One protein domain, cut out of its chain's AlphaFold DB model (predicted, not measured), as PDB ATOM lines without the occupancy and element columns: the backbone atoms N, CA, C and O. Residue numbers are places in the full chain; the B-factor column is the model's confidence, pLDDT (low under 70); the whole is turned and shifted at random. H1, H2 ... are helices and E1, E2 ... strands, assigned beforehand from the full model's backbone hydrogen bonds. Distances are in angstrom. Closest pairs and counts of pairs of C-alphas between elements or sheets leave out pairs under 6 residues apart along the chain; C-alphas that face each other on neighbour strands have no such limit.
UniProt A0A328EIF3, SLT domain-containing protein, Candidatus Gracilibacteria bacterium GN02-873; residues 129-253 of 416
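AT A GLANCE: This is residues 129 to 253 of the 416 residues of the protein "SLT domain-containing protein" of Candidatus Gracilibacteria bacterium GN02-873 (UniProt A0A328EIF3). A strongly twisted sheet of six strands curls like part of a barrel, and the short helix H2 sits in its hollow, at the middle of the domain. H3 and H4 lie farther out: H3 only grazes the sheet, while H4 stands off it and meets H1 about at right angles. The printed part has 125 residues with four named helices and six named strands, in the order E1 E2 H1 H2 E3 E4 E5 E6 H3 H4, and under half of its residues are in them; the class is mixed, helices and strands. The sheet's order is E1 E2 E6 E3 E4 E5, all antiparallel. The whole is compact and rounded, with a radius of gyration of the C-alphas of 13.5 A and spans of 37 by 32 by 30 A.

IN THESE COORDINATES: Start at Ile 129 and find C-alpha 136 at (4.493, 36.960, 39.592), where strand E1, residues 136 to 138, begins. After residues 139 to 154 comes E2, residues 155 to 158, 10.1 A long. Next are the helices H1, residues 164 to 169, 8.3 A, and H2, residues 172 to 175, 5.1 A. Find C-alpha 180 at (16.331, 30.929, 33.958); from there E3 runs to residue 185, 12.8 A. E4, residues 188 to 193, measures 14.8 A, and E5, residues 199 to 201, is short at 6.7 A. E6, residues 215 to 221, is the longest strand at 17.6 A. Then look for H3, residues 226 to 235, 14.1 A, and H4, residues 240 to 251, 16.1 A, which ends with C-alpha 251 at (13.978, 28.963, 57.235).

HOW THE PARTS SIT: Begin at edge strand E1, which forms a hairpin with E2: N 137 and O 157 are 3.0 A apart, within hydrogen-bond range. Beside E2 lies E6, with N 156 and O 216 at 2.8 A. E6 and E3 are antiparallel at 153 degrees, with N 217 and O 184 at 2.8 A. E3 and E4 form a hairpin, with N 190 and O 183 at 2.8 A, and so do E4 and edge strand E5, with N 191 and O 201 at 2.8 A. E4 is staggered, pairing with E3 over residues 188 to 191 and with E5 over 191 to 193. E3 E4 E5 are a meander, each strand the antiparallel neighbour of the one before, and with E6 beside E3 the four make a Greek key. E2, H1 H2, E3 form a split strand-helix-strand unit, two strands running the same way with E6 between them, and its crossover is right-handed. Look at H2: it is on the sheet at a height of 6.6 A, only just over E3, with 3 of its 4 C-alphas falling on that strand. The closest C-alphas of H2 and E5, those of Gly 173 and Gly 199, are 3.9 A apart. H3 only grazes the sheet with residues 227 to 232. H1 and H4 are not on the sheet; they touch about perpendicular, at 75 degrees, through residues 243 to 247 of H4 alone, the closest C-alphas being those of Lys 169 and Ala 247, 5.4 A. H3 and H4 are only just apart, at 8.3 A. Each O i to N i+4 pair of H1 and H3 is within hydrogen-bond range, as are 7 of 8 in H4; H2 is too short for one.

THE WHOLE: The two farthest C-alphas, those of Lys 141 and Glu 241, are 36.8 A apart. The printed part has no cut; its links E1 to E2 and E5 to E6 are long, and the others are tight. Mean pLDDT of the printed part is 85.8; residues 161 to 165, 167 to 168, 241 and 244 to 253 are under 70.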
ATOM      1  N   ILE A 129       0.208  23.210  33.896       93.88
ATOM      2  CA  ILE A 129      -0.310  24.569  34.056       93.88
ATOM      3  C   ILE A 129       0.821  25.503  34.470       93.88
ATOM      4  O   ILE A 129       1.534  25.245  35.443       93.88
ATOM      5  N   ASP A 130       0.967  26.604  33.736       93.56
ATOM      6  CA  ASP A 130       1.901  27.665  34.087       93.56
ATOM      7  C   ASP A 130       1.424  28.387  35.356       93.56
ATOM      8  O   ASP A 130       0.361  29.010  35.387       93.56
ATOM      9  N   ILE A 131       2.220  28.286  36.420       93.94
ATOM     10  CA  ILE A 131       1.937  28.901  37.721       93.94
ATOM     11  C   ILE A 131       2.621  30.258  37.916       93.94
ATOM     12  O   ILE A 131       2.370  30.925  38.922       93.94
ATOM     13  N   ALA A 132       3.482  30.692  36.990       95.38
ATOM     14  CA  ALA A 132       4.109  32.007  37.075       95.38
ATOM     15  C   ALA A 132       3.089  33.156  37.140       95.38
ATOM     16  O   ALA A 132       3.240  33.996  38.025       95.38
ATOM     17  N   PRO A 133       2.001  33.186  36.346       94.00
ATOM     18  CA  PRO A 133       1.016  34.262  36.474       94.00
ATOM     19  C   PRO A 133       0.233  34.258  37.801       94.00
ATOM     20  O   PRO A 133      -0.314  35.288  38.182       94.00
ATOM     21  N   LEU A 134       0.205  33.143  38.547       93.00
ATOM     22  CA  LEU A 134      -0.368  33.100  39.905       93.00
ATOM     23  C   LEU A 134       0.572  33.664  40.977       93.00
ATOM     24  O   LEU A 134       0.163  33.826  42.124       93.00
ATOM     25  N   THR A 135       1.845  33.864  40.646       94.62
ATOM     26  CA  THR A 135       2.903  34.107  41.635       94.62
ATOM     27  C   THR A 135       3.799  35.290  41.298       94.62
ATOM     28  O   THR A 135       4.552  35.730  42.164       94.62
ATOM     29  N   LEU A 136       3.705  35.837  40.085       96.06
ATOM     30  CA  LEU A 136       4.493  36.960  39.592       96.06
ATOM     31  C   LEU A 136       3.612  37.935  38.811       96.06
ATOM     32  O   LEU A 136       2.707  37.538  38.079       96.06
ATOM     33  N   VAL A 137       3.960  39.213  38.899       95.25
ATOM     34  CA  VAL A 137       3.539  40.255  37.955       95.25
ATOM     35  C   VAL A 137       4.772  40.946  37.400       95.25
ATOM     36  O   VAL A 137       5.813  40.981  38.058       95.25
ATOM     37  N   TYR A 138       4.681  41.510  36.202       94.94
ATOM     38  CA  TYR A 138       5.755  42.358  35.706       94.94
ATOM     39  C   TYR A 138       5.825  43.664  36.500       94.94
ATOM     40  O   TYR A 138       4.807  44.257  36.843       94.94
ATOM     41  N   LYS A 139       7.044  44.137  36.757       89.56
ATOM     42  CA  LYS A 139       7.276  45.412  37.445       89.56
ATOM     43  C   LYS A 139       6.987  46.620  36.548       89.56
ATOM     44  O   LYS A 139       6.486  47.631  37.018       89.56
ATOM     45  N   ASN A 140       7.298  46.503  35.254       86.56
ATOM     46  CA  ASN A 140       7.326  47.635  34.318       86.56
ATOM     47  C   ASN A 140       6.281  47.539  33.188       86.56
ATOM     48  O   ASN A 140       6.323  48.336  32.253       86.56
ATOM     49  N   LYS A 141       5.379  46.550  33.222       88.44
ATOM     50  CA  LYS A 141       4.323  46.349  32.213       88.44
ATOM     51  C   LYS A 141       3.137  45.590  32.807       88.44
ATOM     52  O   LYS A 141       3.256  45.001  33.875       88.44
ATOM     53  N   THR A 142       2.005  45.599  32.110       83.38
ATOM     54  CA  THR A 142       0.735  45.011  32.577       83.38
ATOM     55  C   THR A 142       0.421  43.648  31.958       83.38
ATOM     56  O   THR A 142      -0.677  43.131  32.141       83.38
ATOM     57  N   ASP A 143       1.353  43.075  31.195       89.06
ATOM     58  CA  ASP A 143       1.168  41.766  30.569       89.06
ATOM     59  C   ASP A 143       0.992  40.659  31.619       89.06
ATOM     60  O   ASP A 143       1.564  40.702  32.710       89.06
ATOM     61  N   THR A 144       0.251  39.610  31.266       90.12
ATOM     62  CA  THR A 144       0.238  38.374  32.054       90.12
ATOM     63  C   THR A 144       1.582  37.664  31.913       90.12
ATOM     64  O   THR A 144       2.066  37.439  30.801       90.12
ATOM     65  N   VAL A 145       2.183  37.291  33.044       95.00
ATOM     66  CA  VAL A 145       3.451  36.556  33.066       95.00
ATOM     67  C   VAL A 145       3.265  35.171  32.444       95.00
ATOM     68  O   VAL A 145       2.277  34.491  32.703       95.00
ATOM     69  N   SER A 146       4.235  34.734  31.645       94.62
ATOM     70  CA  SER A 146       4.308  33.360  31.151       94.62
ATOM     71  C   SER A 146       5.757  32.908  31.107       94.62
ATOM     72  O   SER A 146       6.614  33.617  30.580       94.62
ATOM     73  N   THR A 147       6.018  31.718  31.637       94.75
ATOM     74  CA  THR A 147       7.347  31.097  31.669       94.75
ATOM     75  C   THR A 147       7.949  30.889  30.281       94.75
ATOM     76  O   THR A 147       9.161  31.002  30.128       94.75
ATOM     77  N   GLU A 148       7.124  30.661  29.258       94.25
ATOM     78  CA  GLU A 148       7.570  30.506  27.865       94.25
ATOM     79  C   GLU A 148       8.047  31.817  27.226       94.25
ATOM     80  O   GLU A 148       8.824  31.796  26.274       94.25
ATOM     81  N   LYS A 149       7.585  32.964  27.739       94.50
ATOM     82  CA  LYS A 149       7.898  34.299  27.199       94.50
ATOM     83  C   LYS A 149       8.981  35.030  27.993       94.50
ATOM     84  O   LYS A 149       9.316  36.161  27.649       94.50
ATOM     85  N   MET A 150       9.504  34.406  29.049       95.88
ATOM     86  CA  MET A 150      10.500  35.019  29.924       95.88
ATOM     87  C   MET A 150      11.819  35.269  29.194       95.88
ATOM     88  O   MET A 150      12.324  34.399  28.481       95.88
ATOM     89  N   SER A 151      12.405  36.445  29.410       96.25
ATOM     90  CA  SER A 151      13.680  36.833  28.798       96.25
ATOM     91  C   SER A 151      14.594  37.605  29.753       96.25
ATOM     92  O   SER A 151      14.190  38.037  30.835       96.25
ATOM     93  N   GLU A 152      15.870  37.731  29.378       97.81
ATOM     94  CA  GLU A 152      16.857  38.476  30.164       97.81
ATOM     95  C   GLU A 152      16.450  39.940  30.334       97.81
ATOM     96  O   GLU A 152      15.904  40.564  29.426       97.81
ATOM     97  N   ASN A 153      16.777  40.504  31.496       96.19
ATOM     98  CA  ASN A 153      16.445  41.861  31.928       96.19
ATOM     99  C   ASN A 153      14.966  42.122  32.238       96.19
ATOM    100  O   ASN A 153      14.644  43.236  32.652       96.19
ATOM    101  N   GLU A 154      14.080  41.131  32.114       97.38
ATOM    102  CA  GLU A 154      12.727  41.269  32.645       97.38
ATOM    103  C   GLU A 154      12.739  41.329  34.178       97.38
ATOM    104  O   GLU A 154      13.467  40.593  34.852       97.38
ATOM    105  N   GLU A 155      11.914  42.227  34.718       96.56
ATOM    106  CA  GLU A 155      11.756  42.462  36.151       96.56
ATOM    107  C   GLU A 155      10.327  42.139  36.583       96.56
ATOM    108  O   GLU A 155       9.348  42.585  35.974       96.56
ATOM    109  N   PHE A 156      10.227  41.388  37.671       97.12
ATOM    110  CA  PHE A 156       8.994  40.882  38.245       97.12
ATOM    111  C   PHE A 156       8.861  41.322  39.698       97.12
ATOM    112  O   PHE A 156       9.852  41.591  40.374       97.12
ATOM    113  N   VAL A 157       7.625  41.331  40.181       89.38
ATOM    114  CA  VAL A 157       7.285  41.418  41.599       89.38
ATOM    115  C   VAL A 157       6.568  40.132  41.991       89.38
ATOM    116  O   VAL A 157       5.631  39.704  41.311       89.38
ATOM    117  N   VAL A 158       7.012  39.505  43.078       90.69
ATOM    118  CA  VAL A 158       6.363  38.325  43.659       90.69
ATOM    119  C   VAL A 158       4.979  38.716  44.166       90.69
ATOM    120  O   VAL A 158       4.824  39.706  44.878       90.69
ATOM    121  N   ASN A 159       3.964  37.953  43.775       90.31
ATOM    122  CA  ASN A 159       2.558  38.298  43.952       90.31
ATOM    123  C   ASN A 159       1.777  37.180  44.651       90.31
ATOM    124  O   ASN A 159       0.785  36.672  44.134       90.31
ATOM    125  N   PHE A 160       2.236  36.781  45.835       82.31
ATOM    126  CA  PHE A 160       1.508  35.847  46.694       82.31
ATOM    127  C   PHE A 160       0.279  36.502  47.343       82.31
ATOM    128  O   PHE A 160      -0.618  35.790  47.794       82.31
ATOM    129  N   GLY A 161       0.223  37.840  47.388       68.94
ATOM    130  CA  GLY A 161      -0.863  38.619  47.991       68.94
ATOM    131  C   GLY A 161      -1.137  38.190  49.431       68.94
ATOM    132  O   GLY A 161      -2.264  37.890  49.812       68.94
ATOM    133  N   GLY A 162      -0.055  38.046  50.188       59.31
ATOM    134  CA  GLY A 162      -0.067  37.590  51.569       59.31
ATOM    135  C   GLY A 162      -0.410  36.119  51.825       59.31
ATOM    136  O   GLY A 162      -0.513  35.706  52.980       59.31
ATOM    137  N   ASN A 163      -0.525  35.276  50.798       68.38
ATOM    138  CA  ASN A 163      -0.749  33.850  51.014       68.38
ATOM    139  C   ASN A 163       0.452  33.186  51.713       68.38
ATOM    140  O   ASN A 163       1.527  32.993  51.134       68.38
ATOM    141  N   MET A 164       0.251  32.794  52.972       60.09
ATOM    142  CA  MET A 164       1.319  32.280  53.832       60.09
ATOM    143  C   MET A 164       1.792  30.888  53.476       60.09
ATOM    144  O   MET A 164       2.977  30.590  53.634       60.09
ATOM    145  N   SER A 165       0.915  30.053  52.918       69.69
ATOM    146  CA  SER A 165       1.383  28.772  52.409       69.69
ATOM    147  C   SER A 165       2.368  28.965  51.262       69.69
ATOM    148  O   SER A 165       3.269  28.138  51.127       69.69
ATOM    149  N   LEU A 166       2.195  29.992  50.430       80.44
ATOM    150  CA  LEU A 166       3.113  30.259  49.327       80.44
ATOM    151  C   LEU A 166       4.389  30.912  49.826       80.44
ATOM    152  O   LEU A 166       5.466  30.400  49.543       80.44
ATOM    153  N   ALA A 167       4.267  31.972  50.623       67.12
ATOM    154  CA  ALA A 167       5.414  32.709  51.142       67.12
ATOM    155  C   ALA A 167       6.402  31.820  51.911       67.12
ATOM    156  O   ALA A 167       7.602  32.054  51.868       67.12
ATOM    157  N   GLN A 168       5.912  30.784  52.599       65.31
ATOM    158  CA  GLN A 168       6.770  29.904  53.391       65.31
ATOM    159  C   GLN A 168       7.348  28.720  52.612       65.31
ATOM    160  O   GLN A 168       8.362  28.175  53.034       65.31
ATOM    161  N   LYS A 169       6.695  28.264  51.534       79.44
ATOM    162  CA  LYS A 169       7.010  26.967  50.890       79.44
ATOM    163  C   LYS A 169       7.360  27.077  49.407       79.44
ATOM    164  O   LYS A 169       7.956  26.148  48.855       79.44
ATOM    165  N   THR A 170       6.998  28.179  48.756       85.81
ATOM    166  CA  THR A 170       7.252  28.420  47.335       85.81
ATOM    167  C   THR A 170       8.580  29.137  47.156       85.81
ATOM    168  O   THR A 170       8.810  30.205  47.708       85.81
ATOM    169  N   GLY A 171       9.454  28.551  46.347       88.69
ATOM    170  CA  GLY A 171      10.720  29.154  45.953       88.69
ATOM    171  C   GLY A 171      10.690  29.741  44.555       88.69
ATOM    172  O   GLY A 171       9.905  29.306  43.716       88.69
ATOM    173  N   ALA A 172      11.639  30.623  44.239       91.81
ATOM    174  CA  ALA A 172      11.829  31.085  42.864       91.81
ATOM    175  C   ALA A 172      12.093  29.913  41.896       91.81
ATOM    176  O   ALA A 172      11.608  29.926  40.769       91.81
ATOM    177  N   GLY A 173      12.770  28.849  42.344       92.69
ATOM    178  CA  GLY A 173      12.958  27.627  41.550       92.69
ATOM    179  C   GLY A 173      11.670  26.833  41.277       92.69
ATOM    180  O   GLY A 173      11.600  26.129  40.269       92.69
ATOM    181  N   ASP A 174      10.642  26.973  42.127       92.56
ATOM    182  CA  ASP A 174       9.311  26.399  41.890       92.56
ATOM    183  C   ASP A 174       8.562  27.188  40.799       92.56
ATOM    184  O   ASP A 174       7.747  26.610  40.083       92.56
ATOM    185  N   ILE A 175       8.857  28.481  40.634       95.38
ATOM    186  CA  ILE A 175       8.149  29.390  39.722       95.38
ATOM    187  C   ILE A 175       8.841  29.469  38.357       95.38
ATOM    188  O   ILE A 175       8.236  29.164  37.332       95.38
ATOM    189  N   PHE A 176      10.116  29.859  38.336       96.50
ATOM    190  CA  PHE A 176      10.857  30.114  37.104       96.50
ATOM    191  C   PHE A 176      11.203  28.811  36.367       96.50
ATOM    192  O   PHE A 176      11.573  27.817  37.013       96.50
ATOM    193  N   PRO A 177      11.164  28.801  35.020       95.38
ATOM    194  CA  PRO A 177      11.562  27.638  34.239       95.38
ATOM    195  C   PRO A 177      13.062  27.376  34.406       95.38
ATOM    196  O   PRO A 177      13.843  28.297  34.649       95.38
ATOM    197  N   ALA A 178      13.482  26.115  34.252       95.38
ATOM    198  CA  ALA A 178      14.877  25.691  34.429       95.38
ATOM    199  C   ALA A 178      15.883  26.439  33.530       95.38
ATOM    200  O   ALA A 178      17.073  26.495  33.836       95.38
ATOM    201  N   THR A 179      15.393  27.059  32.455       96.56
ATOM    202  CA  THR A 179      16.161  27.914  31.548       96.56
ATOM    203  C   THR A 179      16.567  29.256  32.160       96.56
ATOM    204  O   THR A 179      17.546  29.846  31.715       96.56
ATOM    205  N   VAL A 180      15.896  29.740  33.209       97.81
ATOM    206  CA  VAL A 180      16.331  30.929  33.958       97.81
ATOM    207  C   VAL A 180      17.474  30.516  34.882       97.81
ATOM    208  O   VAL A 180      17.247  29.891  35.922       97.81
ATOM    209  N   ARG A 181      18.711  30.843  34.504       97.75
ATOM    210  CA  ARG A 181      19.930  30.356  35.167       97.75
ATOM    211  C   ARG A 181      20.445  31.286  36.255       97.75
ATOM    212  O   ARG A 181      20.974  30.789  37.245       97.75
ATOM    213  N   GLN A 182      20.286  32.595  36.091       98.19
ATOM    214  CA  GLN A 182      20.673  33.580  37.101       98.19
ATOM    215  C   GLN A 182      19.586  34.635  37.258       98.19
ATOM    216  O   GLN A 182      18.995  35.090  36.272       98.19
ATOM    217  N   VAL A 183      19.357  35.034  38.502       98.31
ATOM    218  CA  VAL A 183      18.406  36.081  38.877       98.31
ATOM    219  C   VAL A 183      19.042  37.040  39.871       98.31
ATOM    220  O   VAL A 183      20.028  36.712  40.529       98.31
ATOM    221  N   GLU A 184      18.454  38.218  39.995       94.25
ATOM    222  CA  GLU A 184      18.673  39.123  41.113       94.25
ATOM    223  C   GLU A 184      17.383  39.194  41.927       94.25
ATOM    224  O   GLU A 184      16.369  39.665  41.413       94.25
ATOM    225  N   ILE A 185      17.394  38.698  43.162       86.12
ATOM    226  CA  ILE A 185      16.240  38.733  44.071       86.12
ATOM    227  C   ILE A 185      16.522  39.806  45.117       86.12
ATOM    228  O   ILE A 185      17.443  39.651  45.917       86.12
ATOM    229  N   ASN A 186      15.767  40.907  45.084       77.44
ATOM    230  CA  ASN A 186      15.975  42.078  45.944       77.44
ATOM    231  C   ASN A 186      17.456  42.510  46.034       77.44
ATOM    232  O   ASN A 186      17.979  42.787  47.106       77.44
ATOM    233  N   GLY A 187      18.163  42.554  44.903       75.75
ATOM    234  CA  GLY A 187      19.571  42.967  44.852       75.75
ATOM    235  C   GLY A 187      20.591  41.861  45.149       75.75
ATOM    236  O   GLY A 187      21.784  42.083  44.942       75.75
ATOM    237  N   ILE A 188      20.172  40.662  45.571       77.38
ATOM    238  CA  ILE A 188      21.077  39.512  45.676       77.38
ATOM    239  C   ILE A 188      21.136  38.786  44.341       77.38
ATOM    240  O   ILE A 188      20.138  38.231  43.878       77.38
ATOM    241  N   LYS A 189      22.331  38.708  43.762       90.94
ATOM    242  CA  LYS A 189      22.588  37.834  42.616       90.94
ATOM    243  C   LYS A 189      22.608  36.381  43.069       90.94
ATOM    244  O   LYS A 189      23.351  36.029  43.984       90.94
ATOM    245  N   ALA A 190      21.819  35.553  42.400       94.25
ATOM    246  CA  ALA A 190      21.653  34.159  42.751       94.25
ATOM    247  C   ALA A 190      21.623  33.269  41.503       94.25
ATOM    248  O   ALA A 190      21.040  33.617  40.471       94.25
ATOM    249  N   GLU A 191      22.243  32.100  41.605       97.06
ATOM    250  CA  GLU A 191      22.327  31.110  40.536       97.06
ATOM    251  C   GLU A 191      21.392  29.937  40.796       97.06
ATOM    252  O   GLU A 191      21.192  29.519  41.938       97.06
ATOM    253  N   ARG A 192      20.818  29.380  39.730       96.75
ATOM    254  CA  ARG A 192      19.952  28.209  39.835       96.75
ATOM    255  C   ARG A 192      20.736  27.005  40.355       96.75
ATOM    256  O   ARG A 192      21.715  26.584  39.737       96.75
ATOM    257  N   GLY A 193      20.218  26.397  41.416       94.62
ATOM    258  CA  GLY A 193      20.739  25.173  42.015       94.62
ATOM    259  C   GLY A 193      19.614  24.249  42.478       94.62
ATOM    260  O   GLY A 193      18.446  24.639  42.506       94.62
ATOM    261  N   ASN A 194      19.978  23.021  42.846       91.06
ATOM    262  CA  ASN A 194      19.019  21.973  43.219       91.06
ATOM    263  C   ASN A 194      19.265  21.374  44.614       91.06
ATOM    264  O   ASN A 194      18.516  20.490  45.022       91.06
ATOM    265  N   ASN A 195      20.278  21.845  45.351       83.38
ATOM    266  CA  ASN A 195      20.653  21.311  46.661       83.38
ATOM    267  C   ASN A 195      20.559  22.400  47.742       83.38
ATOM    268  O   ASN A 195      21.282  23.385  47.628       83.38
ATOM    269  N   PRO A 196      19.720  22.238  48.783       75.38
ATOM    270  CA  PRO A 196      18.912  21.051  49.096       75.38
ATOM    271  C   PRO A 196      17.618  20.925  48.283       75.38
ATOM    272  O   PRO A 196      16.908  19.928  48.419       75.38
ATOM    273  N   ARG A 197      17.270  21.932  47.471       84.44
ATOM    274  CA  ARG A 197      16.041  21.933  46.663       84.44
ATOM    275  C   ARG A 197      16.171  22.749  45.374       84.44
ATOM    276  O   ARG A 197      17.037  23.623  45.314       84.44
ATOM    277  N   PRO A 198      15.296  22.559  44.371       89.69
ATOM    278  CA  PRO A 198      15.205  23.479  43.237       89.69
ATOM    279  C   PRO A 198      15.021  24.928  43.706       89.69
ATOM    280  O   PRO A 198      14.081  25.254  44.436       89.69
ATOM    281  N   GLY A 199      15.935  25.806  43.314       92.81
ATOM    282  CA  GLY A 199      16.012  27.146  43.874       92.81
ATOM    283  C   GLY A 199      17.071  28.015  43.230       92.81
ATOM    284  O   GLY A 199      17.631  27.670  42.190       92.81
ATOM    285  N   TYR A 200      17.341  29.133  43.893       94.38
ATOM    286  CA  TYR A 200      18.429  30.036  43.559       94.38
ATOM    287  C   TYR A 200      19.290  30.258  44.791       94.38
ATOM    288  O   TYR A 200      18.761  30.319  45.900       94.38
ATOM    289  N   TYR A 201      20.598  30.333  44.584       89.75
ATOM    290  CA  TYR A 201      21.596  30.331  45.642       89.75
ATOM    291  C   TYR A 201      22.603  31.453  45.415       89.75
ATOM    292  O   TYR A 201      23.001  31.699  44.277       89.75
ATOM    293  N   ASP A 202      22.994  32.143  46.481       85.06
ATOM    294  CA  ASP A 202      23.995  33.204  46.432       85.06
ATOM    295  C   ASP A 202      25.404  32.648  46.130       85.06
ATOM    296  O   ASP A 202      25.627  31.437  46.038       85.06
ATOM    297  N   ALA A 203      26.389  33.540  46.014       84.69
ATOM    298  CA  ALA A 203      27.783  33.168  45.755       84.69
ATOM    299  C   ALA A 203      28.418  32.273  46.845       84.69
ATOM    300  O   ALA A 203      29.468  31.678  46.609       84.69
ATOM    301  N   ASN A 204      27.797  32.167  48.024       80.00
ATOM    302  CA  ASN A 204      28.238  31.320  49.132       80.00
ATOM    303  C   ASN A 204      27.477  29.982  49.185       80.00
ATOM    304  O   ASN A 204      27.657  29.218  50.134       80.00
ATOM    305  N   GLY A 205      26.608  29.707  48.206       80.31
ATOM    306  CA  GLY A 205      25.775  28.508  48.164       80.31
ATOM    307  C   GLY A 205      24.583  28.544  49.124       80.31
ATOM    308  O   GLY A 205      24.027  27.492  49.434       80.31
ATOM    309  N   ARG A 206      24.178  29.723  49.614       78.88
ATOM    310  CA  ARG A 206      23.003  29.884  50.486       78.88
ATOM    311  C   ARG A 206      21.771  30.130  49.641       78.88
ATOM    312  O   ARG A 206      21.805  30.951  48.732       78.88
ATOM    313  N   TYR A 207      20.684  29.420  49.922       82.50
ATOM    314  CA  TYR A 207      19.447  29.602  49.169       82.50
ATOM    315  C   TYR A 207      18.868  30.998  49.417       82.50
ATOM    316  O   TYR A 207      18.908  31.512  50.529       82.50
ATOM    317  N   VAL A 208      18.331  31.605  48.363       80.81
ATOM    318  CA  VAL A 208      17.758  32.948  48.390       80.81
ATOM    319  C   VAL A 208      16.230  32.831  48.352       80.81
ATOM    320  O   VAL A 208      15.674  32.451  47.311       80.81
ATOM    321  N   PRO A 209      15.532  33.101  49.470       80.44
ATOM    322  CA  PRO A 209      14.080  33.010  49.523       80.44
ATOM    323  C   PRO A 209      13.404  34.128  48.730       80.44
ATOM    324  O   PRO A 209      13.983  35.176  48.444       80.44
ATOM    325  N   ILE A 210      12.133  33.898  48.409       80.94
ATOM    326  CA  ILE A 210      11.244  34.908  47.848       80.94
ATOM    327  C   ILE A 210      10.040  35.089  48.761       80.94
ATOM    328  O   ILE A 210       9.451  34.116  49.225       80.94
ATOM    329  N   TYR A 211       9.648  36.340  48.972       75.31
ATOM    330  CA  TYR A 211       8.446  36.688  49.718       75.31
ATOM    331  C   TYR A 211       7.579  37.627  48.894       75.31
ATOM    332  O   TYR A 211       8.021  38.192  47.894       75.31
ATOM    333  N   ASP A 212       6.327  37.778  49.306       74.50
ATOM    334  CA  ASP A 212       5.390  38.656  48.621       74.50
ATOM    335  C   ASP A 212       5.935  40.089  48.519       74.50
ATOM    336  O   ASP A 212       6.410  40.644  49.506       74.50
ATOM    337  N   GLY A 213       5.883  40.683  47.327       71.81
ATOM    338  CA  GLY A 213       6.447  42.006  47.044       71.81
ATOM    339  C   GLY A 213       7.933  42.019  46.663       71.81
ATOM    340  O   GLY A 213       8.421  43.048  46.197       71.81
ATOM    341  N   TYR A 214       8.659  40.900  46.788       82.06
ATOM    342  CA  TYR A 214      10.068  40.849  46.386       82.06
ATOM    343  C   TYR A 214      10.217  41.107  44.887       82.06
ATOM    344  O   TYR A 214       9.463  40.573  44.072       82.06
ATOM    345  N   GLN A 215      11.220  41.901  44.526       86.88
ATOM    346  CA  GLN A 215      11.592  42.145  43.141       86.88
ATOM    347  C   GLN A 215      12.531  41.044  42.669       86.88
ATOM    348  O   GLN A 215      13.490  40.693  43.360       86.88
ATOM    349  N   VAL A 216      12.270  40.516  41.479       95.81
ATOM    350  CA  VAL A 216      13.126  39.517  40.843       95.81
ATOM    351  C   VAL A 216      13.458  39.972  39.434       95.81
ATOM    352  O   VAL A 216      12.557  40.184  38.627       95.81
ATOM    353  N   LYS A 217      14.744  40.100  39.119       97.75
ATOM    354  CA  LYS A 217      15.232  40.380  37.766       97.75
ATOM    355  C   LYS A 217      15.864  39.136  37.170       97.75
ATOM    356  O   LYS A 217      16.702  38.512  37.816       97.75
ATOM    357  N   ILE A 218      15.524  38.793  35.932       98.44
ATOM    358  CA  ILE A 218      16.246  37.746  35.202       98.44
ATOM    359  C   ILE A 218      17.569  38.330  34.709       98.44
ATOM    360  O   ILE A 218      17.583  39.277  33.926       98.44
ATOM    361  N   LEU A 219      18.683  37.754  35.160       98.38
ATOM    362  CA  LEU A 219      20.021  38.177  34.743       98.38
ATOM    363  C   LEU A 219      20.548  37.351  33.575       98.38
ATOM    364  O   LEU A 219      21.266  37.885  32.737       98.38
ATOM    365  N   LYS A 220      20.225  36.054  33.544       98.38
ATOM    366  CA  LYS A 220      20.759  35.143  32.534       98.38
ATOM    367  C   LYS A 220      19.819  33.989  32.222       98.38
ATOM    368  O   LYS A 220      19.371  33.282  33.133       98.38
ATOM    369  N   MET A 221      19.620  33.749  30.931       98.06
ATOM    370  CA  MET A 221      18.963  32.564  30.388       98.06
ATOM    371  C   MET A 221      19.998  31.511  29.962       98.06
ATOM    372  O   MET A 221      21.178  31.794  29.747       98.06
ATOM    373  N   GLY A 222      19.574  30.259  29.853       96.31
ATOM    374  CA  GLY A 222      20.412  29.157  29.398       96.31
ATOM    375  C   GLY A 222      19.627  27.865  29.231       96.31
ATOM    376  O   GLY A 222      18.399  27.851  29.295       96.31
ATOM    377  N   ASN A 223      20.344  26.765  29.029       94.94
ATOM    378  CA  ASN A 223      19.730  25.452  28.872       94.94
ATOM    379  C   ASN A 223      19.420  24.828  30.236       94.94
ATOM    380  O   ASN A 223      20.229  24.913  31.163       94.94
ATOM    381  N   ALA A 224      18.265  24.171  30.334       91.12
ATOM    382  CA  ALA A 224      17.945  23.308  31.463       91.12
ATOM    383  C   ALA A 224      18.854  22.072  31.451       91.12
ATOM    384  O   ALA A 224      19.103  21.493  30.390       91.12
ATOM    385  N   THR A 225      19.333  21.650  32.618       93.38
ATOM    386  CA  THR A 225      20.098  20.404  32.740       93.38
ATOM    387  C   THR A 225      19.178  19.210  33.019       93.38
ATOM    388  O   THR A 225      18.014  19.353  33.417       93.38
ATOM    389  N   ASN A 226      19.705  17.995  32.847       93.25
ATOM    390  CA  ASN A 226      19.003  16.780  33.274       93.25
ATOM    391  C   ASN A 226      18.779  16.768  34.794       93.25
ATOM    392  O   ASN A 226      17.740  16.301  35.256       93.25
ATOM    393  N   GLU A 227      19.723  17.318  35.561       92.69
ATOM    394  CA  GLU A 227      19.611  17.461  37.014       92.69
ATOM    395  C   GLU A 227      18.482  18.422  37.398       92.69
ATOM    396  O   GLU A 227      17.687  18.092  38.276       92.69
ATOM    397  N   ASP A 228      18.347  19.556  36.698       93.12
ATOM    398  CA  ASP A 228      17.235  20.492  36.909       93.12
ATOM    399  C   ASP A 228      15.892  19.790  36.670       93.12
ATOM    400  O   ASP A 228      14.964  19.892  37.474       93.12
ATOM    401  N   SER A 229      15.800  19.034  35.573       90.88
ATOM    402  CA  SER A 229      14.587  18.301  35.207       90.88
ATOM    403  C   SER A 229      14.235  17.239  36.251       90.88
ATOM    404  O   SER A 229      13.086  17.155  36.684       90.88
ATOM    405  N   ALA A 230      15.219  16.457  36.702       92.75
ATOM    406  CA  ALA A 230      15.031  15.440  37.730       92.75
ATOM    407  C   ALA A 230      14.600  16.053  39.071       92.75
ATOM    408  O   ALA A 230      13.652  15.568  39.691       92.75
ATOM    409  N   ALA A 231      15.237  17.150  39.485       92.06
ATOM    410  CA  ALA A 231      14.928  17.826  40.738       92.06
ATOM    411  C   ALA A 231      13.526  18.460  40.718       92.06
ATOM    412  O   ALA A 231      12.786  18.345  41.695       92.06
ATOM    413  N   ILE A 232      13.108  19.056  39.592       90.75
ATOM    414  CA  ILE A 232      11.736  19.555  39.408       90.75
ATOM    415  C   ILE A 232      10.731  18.399  39.480       90.75
ATOM    416  O   ILE A 232       9.744  18.492  40.204       90.75
ATOM    417  N   GLN A 233      10.978  17.287  38.782       91.69
ATOM    418  CA  GLN A 233      10.073  16.130  38.813       91.69
ATOM    419  C   GLN A 233       9.970  15.496  40.200       91.69
ATOM    420  O   GLN A 233       8.899  15.039  40.597       91.69
ATOM    421  N   GLN A 234      11.066  15.480  40.956       91.62
ATOM    422  CA  GLN A 234      11.055  15.053  42.346       91.62
ATOM    423  C   GLN A 234      10.229  16.017  43.209       91.62
ATOM    424  O   GLN A 234       9.373  15.571  43.969       91.62
ATOM    425  N   ARG A 235      10.430  17.330  43.046       90.81
ATOM    426  CA  ARG A 235       9.713  18.381  43.780       90.81
ATOM    427  C   ARG A 235       8.198  18.319  43.579       90.81
ATOM    428  O   ARG A 235       7.455  18.508  44.534       90.81
ATOM    429  N   LEU A 236       7.738  18.002  42.369       91.12
ATOM    430  CA  LEU A 236       6.311  17.872  42.042       91.12
ATOM    431  C   LEU A 236       5.618  16.681  42.729       91.12
ATOM    432  O   LEU A 236       4.392  16.614  42.722       91.12
ATOM    433  N   LYS A 237       6.377  15.742  43.308       90.19
ATOM    434  CA  LYS A 237       5.845  14.547  43.986       90.19
ATOM    435  C   LYS A 237       5.779  14.680  45.506       90.19
ATOM    436  O   LYS A 237       5.323  13.748  46.161       90.19
ATOM    437  N   TYR A 238       6.265  15.785  46.068       86.12
ATOM    438  CA  TYR A 238       6.335  15.951  47.517       86.12
ATOM    439  C   TYR A 238       4.952  16.059  48.147       86.12
ATOM    440  O   TYR A 238       4.058  16.725  47.632       86.12
ATOM    441  N   THR A 239       4.812  15.459  49.322       82.94
ATOM    442  CA  THR A 239       3.694  15.694  50.230       82.94
ATOM    443  C   THR A 239       3.754  17.107  50.823       82.94
ATOM    444  O   THR A 239       4.777  17.801  50.778       82.94
ATOM    445  N   GLU A 240       2.645  17.541  51.425       71.69
ATOM    446  CA  GLU A 240       2.577  18.807  52.168       71.69
ATOM    447  C   GLU A 240       3.606  18.840  53.311       71.69
ATOM    448  O   GLU A 240       4.256  19.859  53.535       71.69
ATOM    449  N   GLU A 241       3.780  17.712  54.005       69.94
ATOM    450  CA  GLU A 241       4.713  17.586  55.122       69.94
ATOM    451  C   GLU A 241       6.167  17.627  54.648       69.94
ATOM    452  O   GLU A 241       6.956  18.378  55.207       69.94
ATOM    453  N   GLU A 242       6.527  16.920  53.575       81.25
ATOM    454  CA  GLU A 242       7.877  17.001  52.991       81.25
ATOM    455  C   GLU A 242       8.184  18.412  52.485       81.25
ATOM    456  O   GLU A 242       9.271  18.947  52.717       81.25
ATOM    457  N   SER A 243       7.201  19.058  51.850       73.50
ATOM    458  CA  SER A 243       7.322  20.453  51.424       73.50
ATOM    459  C   SER A 243       7.518  21.393  52.613       73.50
ATOM    460  O   SER A 243       8.311  22.330  52.520       73.50
ATOM    461  N   ARG A 244       6.837  21.134  53.737       65.62
ATOM    462  CA  ARG A 244       6.999  21.876  54.991       65.62
ATOM    463  C   ARG A 244       8.368  21.638  55.618       65.62
ATOM    464  O   ARG A 244       9.003  22.607  56.007       65.62
ATOM    465  N   GLN A 245       8.833  20.395  55.708       68.88
ATOM    466  CA  GLN A 245      10.127  20.063  56.311       68.88
ATOM    467  C   GLN A 245      11.287  20.683  55.535       68.88
ATOM    468  O   GLN A 245      12.162  21.299  56.135       68.88
ATOM    469  N   GLN A 246      11.247  20.620  54.203       68.06
ATOM    470  CA  GLN A 246      12.273  21.233  53.359       68.06
ATOM    471  C   GLN A 246      12.269  22.770  53.443       68.06
ATOM    472  O   GLN A 246      13.320  23.401  53.339       68.06
ATOM    473  N   ALA A 247      11.095  23.378  53.636       61.09
ATOM    474  CA  ALA A 247      10.982  24.807  53.911       61.09
ATOM    475  C   ALA A 247      11.518  25.164  55.309       61.09
ATOM    476  O   ALA A 247      12.296  26.099  55.451       61.09
ATOM    477  N   LEU A 248      11.150  24.402  56.343       53.62
ATOM    478  CA  LEU A 248      11.575  24.642  57.725       53.62
ATOM    479  C   LEU A 248      13.084  24.514  57.910       53.62
ATOM    480  O   LEU A 248      13.668  25.403  58.518       53.62
ATOM    481  N   SER A 249      13.711  23.480  57.337       54.16
ATOM    482  CA  SER A 249      15.170  23.295  57.389       54.16
ATOM    483  C   SER A 249      15.944  24.438  56.735       54.16
ATOM    484  O   SER A 249      17.127  24.615  56.998       54.16
ATOM    485  N   PHE A 250      15.295  25.184  55.842       51.44
ATOM    486  CA  PHE A 250      15.885  26.339  55.184       51.44
ATOM    487  C   PHE A 250      15.605  27.647  55.946       51.44
ATOM    488  O   PHE A 250      16.462  28.519  56.046       51.44
ATOM    489  N   ASN A 251      14.425  27.759  56.548       49.88
ATOM    490  CA  ASN A 251      13.978  28.963  57.235       49.88
ATOM    491  C   ASN A 251      14.614  29.147  58.636       49.88
ATOM    492  O   ASN A 251      14.329  30.144  59.288       49.88
ATOM    493  N   GLU A 252      15.450  28.229  59.143       47.25
ATOM    494  CA  GLU A 252      16.087  28.340  60.474       47.25
ATOM    495  C   GLU A 252      16.994  29.579  60.650       47.25
ATOM    496  O   GLU A 252      17.158  30.030  61.783       47.25
ATOM    497  N   GLU A 253      17.511  30.193  59.573       46.03
ATOM    498  CA  GLU A 253      18.280  31.454  59.661       46.03
ATOM    499  C   GLU A 253      17.429  32.736  59.508       46.03
ATOM    500  O   GLU A 253      17.895  33.808  59.905       46.03
TER     501      GLU A 253